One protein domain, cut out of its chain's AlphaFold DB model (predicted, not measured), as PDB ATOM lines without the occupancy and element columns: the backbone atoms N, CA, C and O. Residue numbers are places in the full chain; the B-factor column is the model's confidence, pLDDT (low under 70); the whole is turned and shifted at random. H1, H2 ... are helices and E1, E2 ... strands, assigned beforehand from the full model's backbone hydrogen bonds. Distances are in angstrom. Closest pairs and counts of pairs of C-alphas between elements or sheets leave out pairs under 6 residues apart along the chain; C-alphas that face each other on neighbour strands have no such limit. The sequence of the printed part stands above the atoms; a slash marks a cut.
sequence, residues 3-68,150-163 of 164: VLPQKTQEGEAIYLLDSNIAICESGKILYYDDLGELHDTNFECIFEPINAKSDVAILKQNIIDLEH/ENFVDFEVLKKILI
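Overview. This is residues 3 to 68 and 150 to 163 of the 164 residues of an uncharacterized protein of Helicobacter apodemus (UniProt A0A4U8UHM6). A strongly twisted wall of six strands, E1 to E6, runs strand beside strand in chain order, and E5 bends sharply at residue 42, with the short edge strand E6 paired to its part beyond the bend. Two short helices sit in the angle this leaves: H2 near E3, E4 and E6, and H1 between the ends of E2 and E5. The 80 printed residues run E1 E2 E3 E4 E5 H1 E6 H2, the sheet is antiparallel throughout, and the class is mixed, helices and strands. The whole is compact, with a radius of gyration of the C-alphas of 11.7 A, and spans 33 by 29 by 21 A.

Arrangement. Start at E1, residues 3 to 7, an edge strand; its N 4 is 2.8 A from O 14 of E2, residues 13 to 18. Next comes E3, residues 21 to 24, where N 15 and O 23 are 2.8 A apart. E4, residues 28 to 32, follows with N 22 and O 30 at 2.9 A, then E5, residues 38 to 45, with N 39 and O 31 at 2.8 A. These five make a meander, each strand the antiparallel neighbour of the one before, in four hairpins. E5 bends by 87 degrees at residue 42; beyond it, N 64 of E6, residues 63 to 65, is 2.8 A from O 44. E4 and E6 are only just apart, their closest C-alphas 8.3 A from each other. H1, residues 56 to 61, is on the sheet; look for its closest C-alphas to E2, Leu 17 and Val 56, 6.4 A apart. H2, residues 155 to 162, is on the sheet at a height of 7.9 A; the closest C-alphas of E4 and H2, Tyr 31 and Leu 162, are 6.8 A apart. H1 and H2 are close but not clearly touching, about perpendicular at 82 degrees, with C-alphas 60 and 155 closest at 5.9 A. Every O i to N i+4 pair is within hydrogen-bond range in H1, and 3 of 4 in H2.

Along the chain. Find C-alpha 3 at (135.146, 139.833, 112.440), where E1 begins. E2 covers 15.7 A, E3 10.6 A, E4 13.6 A and E5 17.2 A, ending at C-alpha 45 at (145.385, 129.362, 120.009). H2 runs 10.6 A to C-alpha 162 at (152.041, 129.963, 106.202).

Size, cuts and confidence. The C-alphas farthest apart, Leu 35 and Glu 150, are 34.7 A from each other. Residues 69 to 149 are not printed; C-alphas 68 and 150 stand 10.7 A apart across this cut, in the link from E6 to H2. Of the links printed whole, none is long. Mean pLDDT of the printed part is 92.7, and no printed residue is under 70.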
ATOM      1  N   VAL A   3     135.885 141.052 112.794       92.25
ATOM      2  CA  VAL A   3     135.146 139.833 112.440       92.25
ATOM      3  C   VAL A   3     135.000 139.754 110.924       92.25
ATOM      4  O   VAL A   3     134.729 140.760 110.259       92.25
ATOM      5  N   LEU A   4     135.211 138.567 110.377       89.12
ATOM      6  CA  LEU A   4     135.044 138.287 108.963       89.12
ATOM      7  C   LEU A   4     133.570 137.980 108.656       89.12
ATOM      8  O   LEU A   4     132.843 137.491 109.520       89.12
ATOM      9  N   PRO A   5     133.095 138.282 107.436       87.00
ATOM     10  CA  PRO A   5     131.702 138.039 107.064       87.00
ATOM     11  C   PRO A   5     131.373 136.544 106.936       87.00
ATOM     12  O   PRO A   5     130.217 136.154 107.085       87.00
ATOM     13  N   GLN A   6     132.379 135.718 106.644       88.06
ATOM     14  CA  GLN A   6     132.259 134.266 106.576       88.06
ATOM     15  C   GLN A   6     132.352 133.612 107.957       88.06
ATOM     16  O   GLN A   6     132.951 134.151 108.886       88.06
ATOM     17  N   LYS A   7     131.762 132.423 108.055       89.75
ATOM     18  CA  LYS A   7     131.764 131.558 109.236       89.75
ATOM     19  C   LYS A   7     132.311 130.187 108.865       89.75
ATOM     20  O   LYS A   7     132.322 129.837 107.682       89.75
ATOM     21  N   THR A   8     132.727 129.411 109.859       86.75
ATOM     22  CA  THR A   8     133.056 127.995 109.646       86.75
ATOM     23  C   THR A   8     131.802 127.198 109.264       86.75
ATOM     24  O   THR A   8     130.676 127.693 109.374       86.75
ATOM     25  N   GLN A   9     131.977 125.947 108.825       84.38
ATOM     26  CA  GLN A   9     130.849 125.047 108.535       84.38
ATOM     27  C   GLN A   9     129.958 124.814 109.767       84.38
ATOM     28  O   GLN A   9     128.749 124.637 109.631       84.38
ATOM     29  N   GLU A  10     130.549 124.885 110.959       86.75
ATOM     30  CA  GLU A  10     129.880 124.748 112.256       86.75
ATOM     31  C   GLU A  10     129.264 126.072 112.750       86.75
ATOM     32  O   GLU A  10     128.581 126.115 113.770       86.75
ATOM     33  N   GLY A  11     129.436 127.163 111.994       89.75
ATOM     34  CA  GLY A  11     128.821 128.461 112.268       89.75
ATOM     35  C   GLY A  11     129.622 129.381 113.193       89.75
ATOM     36  O   GLY A  11     129.102 130.447 113.561       89.75
ATOM     37  N   GLU A  12     130.863 129.012 113.518       92.12
ATOM     38  CA  GLU A  12     131.773 129.806 114.347       92.12
ATOM     39  C   GLU A  12     132.160 131.109 113.653       92.12
ATOM     40  O   GLU A  12     132.333 131.166 112.425       92.12
ATOM     41  N   ALA A  13     132.303 132.171 114.444       94.00
ATOM     42  CA  ALA A  13     132.855 133.418 113.941       94.00
ATOM     43  C   ALA A  13     134.359 133.280 113.672       94.00
ATOM     44  O   ALA A  13     135.089 132.622 114.412       94.00
ATOM     45  N   ILE A  14     134.820 133.962 112.624       94.94
ATOM     46  CA  ILE A  14     136.235 134.032 112.269       94.94
ATOM     47  C   ILE A  14     136.699 135.478 112.447       94.94
ATOM     48  O   ILE A  14     136.043 136.416 111.985       94.94
ATOM     49  N   TYR A  15     137.833 135.675 113.110       95.06
ATOM     50  CA  TYR A  15     138.430 136.980 113.369       95.06
ATOM     51  C   TYR A  15     139.770 137.103 112.650       95.06
ATOM     52  O   TYR A  15     140.565 136.168 112.624       95.06
ATOM     53  N   LEU A  16     140.047 138.274 112.085       93.62
ATOM     54  CA  LEU A  16     141.333 138.560 111.460       93.62
ATOM     55  C   LEU A  16     142.377 138.892 112.538       93.62
ATOM     56  O   LEU A  16     142.188 139.840 113.313       93.62
ATOM     57  N   LEU A  17     143.469 138.123 112.572       92.94
ATOM     58  CA  LEU A  17     144.571 138.256 113.534       92.94
ATOM     59  C   LEU A  17     145.769 139.021 112.937       92.94
ATOM     60  O   LEU A  17     146.453 139.780 113.631       92.94
ATOM     61  N   ASP A  18     146.007 138.837 111.640       92.56
ATOM     62  CA  ASP A  18     146.950 139.582 110.799       92.56
ATOM     63  C   ASP A  18     146.422 139.591 109.350       92.56
ATOM     64  O   ASP A  18     145.408 138.970 109.055       92.56
ATOM     65  N   SER A  19     147.104 140.285 108.444       87.88
ATOM     66  CA  SER A  19     146.767 140.431 107.021       87.88
ATOM     67  C   SER A  19     146.304 139.147 106.322       87.88
ATOM     68  O   SER A  19     145.331 139.201 105.575       87.88
ATOM     69  N   ASN A  20     146.952 138.011 106.582       91.12
ATOM     70  CA  ASN A  20     146.638 136.719 105.974       91.12
ATOM     71  C   ASN A  20     146.396 135.598 106.998       91.12
ATOM     72  O   ASN A  20     146.337 134.439 106.610       91.12
ATOM     73  N   ILE A  21     146.275 135.918 108.290       95.00
ATOM     74  CA  ILE A  21     146.059 134.925 109.353       95.00
ATOM     75  C   ILE A  21     144.771 135.267 110.086       95.00
ATOM     76  O   ILE A  21     144.571 136.401 110.535       95.00
ATOM     77  N   ALA A  22     143.913 134.268 110.235       95.38
ATOM     78  CA  ALA A  22     142.641 134.368 110.922       95.38
ATOM     79  C   ALA A  22     142.535 133.319 112.036       95.38
ATOM     80  O   ALA A  22     143.326 132.380 112.110       95.38
ATOM     81  N   ILE A  23     141.571 133.514 112.930       96.31
ATOM     82  CA  ILE A  23     141.349 132.677 114.108       96.31
ATOM     83  C   ILE A  23     139.850 132.472 114.341       96.31
ATOM     84  O   ILE A  23     139.072 133.426 114.244       96.31
ATOM     85  N   CYS A  24     139.445 131.240 114.635       96.06
ATOM     86  CA  CYS A  24     138.072 130.889 115.006       96.06
ATOM     87  C   CYS A  24     137.800 131.103 116.501       96.06
ATOM     88  O   CYS A  24     138.722 131.255 117.302       96.06
ATOM     89  N   GLU A  25     136.525 131.065 116.898       94.69
ATOM     90  CA  GLU A  25     136.123 131.067 118.316       94.69
ATOM     91  C   GLU A  25     136.698 129.875 119.097       94.69
ATOM     92  O   GLU A  25     137.071 130.049 120.253       94.69
ATOM     93  N   SER A  26     136.854 128.723 118.438       94.06
ATOM     94  CA  SER A  26     137.525 127.515 118.942       94.06
ATOM     95  C   SER A  26     139.048 127.621 119.070       94.06
ATOM     96  O   SER A  26     139.693 126.659 119.464       94.06
ATOM     97  N   GLY A  27     139.664 128.736 118.663       95.81
ATOM     98  CA  GLY A  27     141.123 128.874 118.666       95.81
ATOM     99  C   GLY A  27     141.828 128.336 117.429       95.81
ATOM    100  O   GLY A  27     143.006 128.639 117.236       95.81
ATOM    101  N   LYS A  28     141.126 127.631 116.534       95.88
ATOM    102  CA  LYS A  28     141.695 127.155 115.268       95.88
ATOM    103  C   LYS A  28     142.296 128.309 114.462       95.88
ATOM    104  O   LYS A  28     141.612 129.299 114.182       95.88
ATOM    105  N   ILE A  29     143.562 128.169 114.071       96.62
ATOM    106  CA  ILE A  29     144.254 129.131 113.211       96.62
ATOM    107  C   ILE A  29     144.019 128.766 111.747       96.62
ATOM    108  O   ILE A  29     144.155 127.610 111.339       96.62
ATOM    109  N   LEU A  30     143.698 129.779 110.952       95.19
ATOM    110  CA  LEU A  30     143.464 129.689 109.517       95.19
ATOM    111  C   LEU A  30     144.385 130.670 108.789       95.19
ATOM    112  O   LEU A  30     144.798 131.682 109.366       95.19
ATOM    113  N   TYR A  31     144.663 130.425 107.511       94.44
ATOM    114  CA  TYR A  31     145.401 131.382 106.684       94.44
ATOM    115  C   TYR A  31     144.778 131.583 105.311       94.44
ATOM    116  O   TYR A  31     144.119 130.694 104.782       94.44
ATOM    117  N   TYR A  32     144.995 132.769 104.754       90.81
ATOM    118  CA  TYR A  32     144.665 133.088 103.374       90.81
ATOM    119  C   TYR A  32     145.881 132.879 102.482       90.81
ATOM    120  O   TYR A  32     146.963 133.388 102.793       90.81
ATOM    121  N   ASP A  33     145.688 132.173 101.373       89.62
ATOM    122  CA  ASP A  33     146.683 132.103 100.306       89.62
ATOM    123  C   ASP A  33     146.663 133.360  99.411       89.62
ATOM    124  O   ASP A  33     145.853 134.276  99.586       89.62
ATOM    125  N   ASP A  34     147.559 133.399  98.423       87.12
ATOM    126  CA  ASP A  34     147.685 134.514  97.474       87.12
ATOM    127  C   ASP A  34     146.444 134.715  96.582       87.12
ATOM    128  O   ASP A  34     146.271 135.783  95.983       87.12
ATOM    129  N   LEU A  35     145.574 133.706  96.478       88.69
ATOM    130  CA  LEU A  35     144.310 133.770  95.743       88.69
ATOM    131  C   LEU A  35     143.150 134.247  96.634       88.69
ATOM    132  O   LEU A  35     142.060 134.521  96.127       88.69
ATOM    133  N   GLY A  36     143.390 134.405  97.939       85.56
ATOM    134  CA  GLY A  36     142.393 134.784  98.932       85.56
ATOM    135  C   GLY A  36     141.522 133.617  99.397       85.56
ATOM    136  O   GLY A  36     140.462 133.857  99.984       85.56
ATOM    137  N   GLU A  37     141.936 132.373  99.150       88.25
ATOM    138  CA  GLU A  37     141.265 131.187  99.678       88.25
ATOM    139  C   GLU A  37     141.710 130.928 101.120       88.25
ATOM    140  O   GLU A  37     142.879 131.087 101.464       88.25
ATOM    141  N   LEU A  38     140.752 130.573 101.980       89.75
ATOM    142  CA  LEU A  38     140.987 130.324 103.400       89.75
ATOM    143  C   LEU A  38     141.261 128.837 103.627       89.75
ATOM    144  O   LEU A  38     140.444 127.997 103.251       89.75
ATOM    145  N   HIS A  39     142.364 128.536 104.298       91.50
ATOM    146  CA  HIS A  39     142.845 127.183 104.543       91.50
ATOM    147  C   HIS A  39     142.993 126.903 106.035       91.50
ATOM    148  O   HIS A  39     143.356 127.780 106.826       91.50
ATOM    149  N   ASP A  40     142.742 125.648 106.397       92.50
ATOM    150  CA  ASP A  40     142.989 125.125 107.735       92.50
ATOM    151  C   ASP A  40     144.491 124.982 108.009       92.50
ATOM    152  O   ASP A  40     145.292 124.751 107.100       92.50
ATOM    153  N   THR A  41     144.867 125.078 109.284       95.38
ATOM    154  CA  THR A  41     146.228 124.789 109.745       95.38
ATOM    155  C   THR A  41     146.213 123.815 110.917       95.38
ATOM    156  O   THR A  41     145.168 123.571 111.519       95.38
ATOM    157  N   ASN A  42     147.397 123.313 111.266       96.19
ATOM    158  CA  ASN A  42     147.617 122.503 112.462       96.19
ATOM    159  C   ASN A  42     147.970 123.362 113.689       96.19
ATOM    160  O   ASN A  42     148.446 122.839 114.690       96.19
ATOM    161  N   PHE A  43     147.761 124.680 113.621       97.19
ATOM    162  CA  PHE A  43     148.009 125.588 114.734       97.19
ATOM    163  C   PHE A  43     146.710 125.924 115.468       97.19
ATOM    164  O   PHE A  43     145.647 126.102 114.864       97.19
ATOM    165  N   GLU A  44     146.817 126.071 116.782       96.94
ATOM    166  CA  GLU A  44     145.691 126.351 117.673       96.94
ATOM    167  C   GLU A  44     146.097 127.441 118.667       96.94
ATOM    168  O   GLU A  44     147.208 127.431 119.190       96.94
ATOM    169  N   CYS A  45     145.223 128.409 118.920       96.94
ATOM    170  CA  CYS A  45     145.385 129.362 120.009       96.94
ATOM    171  C   CYS A  45     144.624 128.862 121.229       96.94
ATOM    172  O   CYS A  45     143.401 128.778 121.196       96.94
ATOM    173  N   ILE A  46     145.337 128.609 122.320       95.69
ATOM    174  CA  ILE A  46     144.755 128.032 123.542       95.69
ATOM    175  C   ILE A  46     144.312 129.098 124.556       95.69
ATOM    176  O   ILE A  46     144.092 128.809 125.730       95.69
ATOM    177  N   PHE A  47     144.216 130.362 124.129       94.06
ATOM    178  CA  PHE A  47     143.740 131.450 124.976       94.06
ATOM    179  C   PHE A  47     142.245 131.675 124.776       94.06
ATOM    180  O   PHE A  47     141.828 132.271 123.785       94.06
ATOM    181  N   GLU A  48     141.447 131.277 125.760       88.19
ATOM    182  CA  GLU A  48     139.995 131.414 125.730       88.19
ATOM    183  C   GLU A  48     139.475 132.471 126.727       88.19
ATOM    184  O   GLU A  48     140.079 132.698 127.780       88.19
ATOM    185  N   PRO A  49     138.326 133.121 126.454       92.50
ATOM    186  CA  PRO A  49     137.526 133.023 125.232       92.50
ATOM    187  C   PRO A  49     138.036 133.941 124.105       92.50
ATOM    188  O   PRO A  49     138.480 135.073 124.340       92.50
ATOM    189  N   ILE A  50     137.865 133.505 122.853       95.19
ATOM    190  CA  ILE A  50     138.223 134.279 121.655       95.19
ATOM    191  C   ILE A  50     136.987 134.976 121.104       95.19
ATOM    192  O   ILE A  50     135.991 134.353 120.757       95.19
ATOM    193  N   ASN A  51     137.037 136.303 121.032       94.38
ATOM    194  CA  ASN A  51     135.955 137.117 120.496       94.38
ATOM    195  C   ASN A  51     136.476 138.467 119.981       94.38
ATOM    196  O   ASN A  51     137.654 138.800 120.099       94.38
ATOM    197  N   ALA A  52     135.582 139.308 119.456       92.56
ATOM    198  CA  ALA A  52     135.939 140.609 118.882       92.56
ATOM    199  C   ALA A  52     136.722 141.551 119.827       92.56
ATOM    200  O   ALA A  52     137.417 142.451 119.338       92.56
ATOM    201  N   LYS A  53     136.619 141.368 121.152       93.94
ATOM    202  CA  LYS A  53     137.296 142.180 122.177       93.94
ATOM    203  C   LYS A  53     138.615 141.579 122.672       93.94
ATOM    204  O   LYS A  53     139.293 142.253 123.442       93.94
ATOM    205  N   SER A  54     138.971 140.358 122.270       94.88
ATOM    206  CA  SER A  54     140.216 139.717 122.702       94.88
ATOM    207  C   SER A  54     141.440 140.519 122.246       94.88
ATOM    208  O   SER A  54     141.440 141.135 121.172       94.88
ATOM    209  N   ASP A  55     142.477 140.525 123.084       94.56
ATOM    210  CA  ASP A  55     143.734 141.213 122.804       94.56
ATOM    211  C   ASP A  55     144.574 140.399 121.816       94.56
ATOM    212  O   ASP A  55     145.051 139.307 122.122       94.56
ATOM    213  N   VAL A  56     144.782 140.965 120.629       94.62
ATOM    214  CA  VAL A  56     145.553 140.352 119.543       94.62
ATOM    215  C   VAL A  56     146.967 139.984 119.982       94.62
ATOM    216  O   VAL A  56     147.471 138.945 119.565       94.62
ATOM    217  N   ALA A  57     147.620 140.811 120.803       95.25
ATOM    218  CA  ALA A  57     148.985 140.539 121.239       95.25
ATOM    219  C   ALA A  57     149.048 139.295 122.135       95.25
ATOM    220  O   ALA A  57     149.972 138.499 121.998       95.25
ATOM    221  N   ILE A  58     148.044 139.105 122.995       95.69
ATOM    222  CA  ILE A  58     147.939 137.927 123.865       95.69
ATOM    223  C   ILE A  58     147.639 136.682 123.031       95.69
ATOM    224  O   ILE A  58     148.319 135.673 123.189       95.69
ATOM    225  N   LEU A  59     146.686 136.757 122.096       96.88
ATOM    226  CA  LEU A  59     146.352 135.623 121.226       96.88
ATOM    227  C   LEU A  59     147.578 135.120 120.457       96.88
ATOM    228  O   LEU A  59     147.863 133.927 120.460       96.88
ATOM    229  N   LYS A  60     148.357 136.040 119.874       96.25
ATOM    230  CA  LYS A  60     149.589 135.724 119.136       96.25
ATOM    231  C   LYS A  60     150.662 135.034 119.986       96.25
ATOM    232  O   LYS A  60     151.502 134.346 119.424       96.25
ATOM    233  N   GLN A  61     150.651 135.223 121.306       96.12
ATOM    234  CA  GLN A  61     151.595 134.591 122.239       96.12
ATOM    235  C   GLN A  61     151.134 133.212 122.729       96.12
ATOM    236  O   GLN A  61     151.921 132.508 123.350       96.12
ATOM    237  N   ASN A  62     149.882 132.830 122.467       96.69
ATOM    238  CA  ASN A  62     149.275 131.594 122.966       96.69
ATOM    239  C   ASN A  62     148.956 130.610 121.833       96.69
ATOM    240  O   ASN A  62     148.011 129.833 121.940       96.69
ATOM    241  N   ILE A  63     149.709 130.668 120.733       97.44
ATOM    242  CA  ILE A  63     149.561 129.736 119.612       97.44
ATOM    243  C   ILE A  63     150.498 128.549 119.816       97.44
ATOM    244  O   ILE A  63     151.685 128.735 120.082       97.44
ATOM    245  N   ILE A  64     149.969 127.344 119.654       97.38
ATOM    246  CA  ILE A  64     150.697 126.079 119.696       97.38
ATOM    247  C   ILE A  64     150.645 125.397 118.325       97.38
ATOM    248  O   ILE A  64     149.745 125.655 117.524       97.38
ATOM    249  N   ASP A  65     151.616 124.525 118.071       97.00
ATOM    250  CA  ASP A  65     151.630 123.611 116.929       97.00
ATOM    251  C   ASP A  65     151.151 122.232 117.391       97.00
ATOM    252  O   ASP A  65     151.801 121.607 118.230       97.00
ATOM    253  N   LEU A  66     150.022 121.763 116.856       97.19
ATOM    254  CA  LEU A  66     149.424 120.485 117.238       97.19
ATOM    255  C   LEU A  66     150.248 119.271 116.780       97.19
ATOM    256  O   LEU A  66     150.041 118.181 117.315       97.19
ATOM    257  N   GLU A  67     151.178 119.425 115.831       95.94
ATOM    258  CA  GLU A  67     152.093 118.350 115.410       95.94
ATOM    259  C   GLU A  67     153.315 118.219 116.327       95.94
ATOM    260  O   GLU A  67     153.932 117.157 116.401       95.94
ATOM    261  N   HIS A  68     153.683 119.294 117.026       94.94
ATOM    262  CA  HIS A  68     154.967 119.396 117.714       94.94
ATOM    263  C   HIS A  68     154.811 119.831 119.173       94.94
ATOM    264  O   HIS A  68     155.584 120.659 119.636       94.94
ATOM    265  N   GLU A 150     154.727 123.687 126.888       83.50
ATOM    266  CA  GLU A 150     155.911 124.523 127.112       83.50
ATOM    267  C   GLU A 150     156.326 125.329 125.873       83.50
ATOM    268  O   GLU A 150     157.054 126.319 125.981       83.50
ATOM    269  N   ASN A 151     155.886 124.915 124.685       91.62
ATOM    270  CA  ASN A 151     156.441 125.377 123.419       91.62
ATOM    271  C   ASN A 151     155.412 126.113 122.545       91.62
ATOM    272  O   ASN A 151     154.813 125.567 121.621       91.62
ATOM    273  N   PHE A 152     155.261 127.406 122.813       94.94
ATOM    274  CA  PHE A 152     154.465 128.307 121.982       94.94
ATOM    275  C   PHE A 152     155.212 128.708 120.707       94.94
ATOM    276  O   PHE A 152     156.436 128.876 120.693       94.94
ATOM    277  N   VAL A 153     154.458 128.890 119.629       95.31
ATOM    278  CA  VAL A 153     154.977 129.278 118.320       95.31
ATOM    279  C   VAL A 153     155.204 130.787 118.285       95.31
ATOM    280  O   VAL A 153     154.302 131.575 118.562       95.31
ATOM    281  N   ASP A 154     156.405 131.204 117.885       95.69
ATOM    282  CA  ASP A 154     156.669 132.609 117.573       95.69
ATOM    283  C   ASP A 154     155.817 133.039 116.368       95.69
ATOM    284  O   ASP A 154     155.897 132.460 115.280       95.69
ATOM    285  N   PHE A 155     155.003 134.078 116.551       94.94
ATOM    286  CA  PHE A 155     154.059 134.519 115.527       94.94
ATOM    287  C   PHE A 155     154.731 134.985 114.223       94.94
ATOM    288  O   PHE A 155     154.194 134.778 113.135       94.94
ATOM    289  N   GLU A 156     155.918 135.588 114.290       94.12
ATOM    290  CA  GLU A 156     156.656 136.006 113.093       94.12
ATOM    291  C   GLU A 156     157.272 134.810 112.357       94.12
ATOM    292  O   GLU A 156     157.473 134.862 111.141       94.12
ATOM    293  N   VAL A 157     157.557 133.715 113.068       93.12
ATOM    294  CA  VAL A 157     157.910 132.430 112.450       93.12
ATOM    295  C   VAL A 157     156.683 131.804 111.791       93.12
ATOM    296  O   VAL A 157     156.770 131.416 110.625       93.12
ATOM    297  N   LEU A 158     155.534 131.788 112.474       93.62
ATOM    298  CA  LEU A 158     154.268 131.279 111.936       93.62
ATOM    299  C   LEU A 158     153.914 131.938 110.596       93.62
ATOM    300  O   LEU A 158     153.641 131.245 109.617       93.62
ATOM    301  N   LYS A 159     154.007 133.272 110.513       92.38
ATOM    302  CA  LYS A 159     153.771 134.019 109.264       92.38
ATOM    303  C   LYS A 159     154.626 133.509 108.108       92.38
ATOM    304  O   LYS A 159     154.129 133.371 106.998       92.38
ATOM    305  N   LYS A 160     155.898 133.198 108.355       91.38
ATOM    306  CA  LYS A 160     156.816 132.692 107.321       91.38
ATOM    307  C   LYS A 160     156.508 131.257 106.901       91.38
ATOM    308  O   LYS A 160     156.834 130.885 105.783       91.38
ATOM    309  N   ILE A 161     155.934 130.451 107.793       89.38
ATOM    310  CA  ILE A 161     155.550 129.064 107.495       89.38
ATOM    311  C   ILE A 161     154.306 129.032 106.602       89.38
ATOM    312  O   ILE A 161     154.243 128.208 105.690       89.38
ATOM    313  N   LEU A 162     153.345 129.924 106.871       87.44
ATOM    314  CA  LEU A 162     152.041 129.963 106.202       87.44
ATOM    315  C   LEU A 162     152.037 130.768 104.892       87.44
ATOM    316  O   LEU A 162     151.177 130.549 104.051       87.44
ATOM    317  N   ILE A 163     152.993 131.679 104.694       71.00
ATOM    318  CA  ILE A 163     153.210 132.359 103.410       71.00
ATOM    319  C   ILE A 163     154.151 131.477 102.576       71.00
ATOM    320  O   ILE A 163     155.373 131.576 102.714       71.00
TER     321      ILE A 163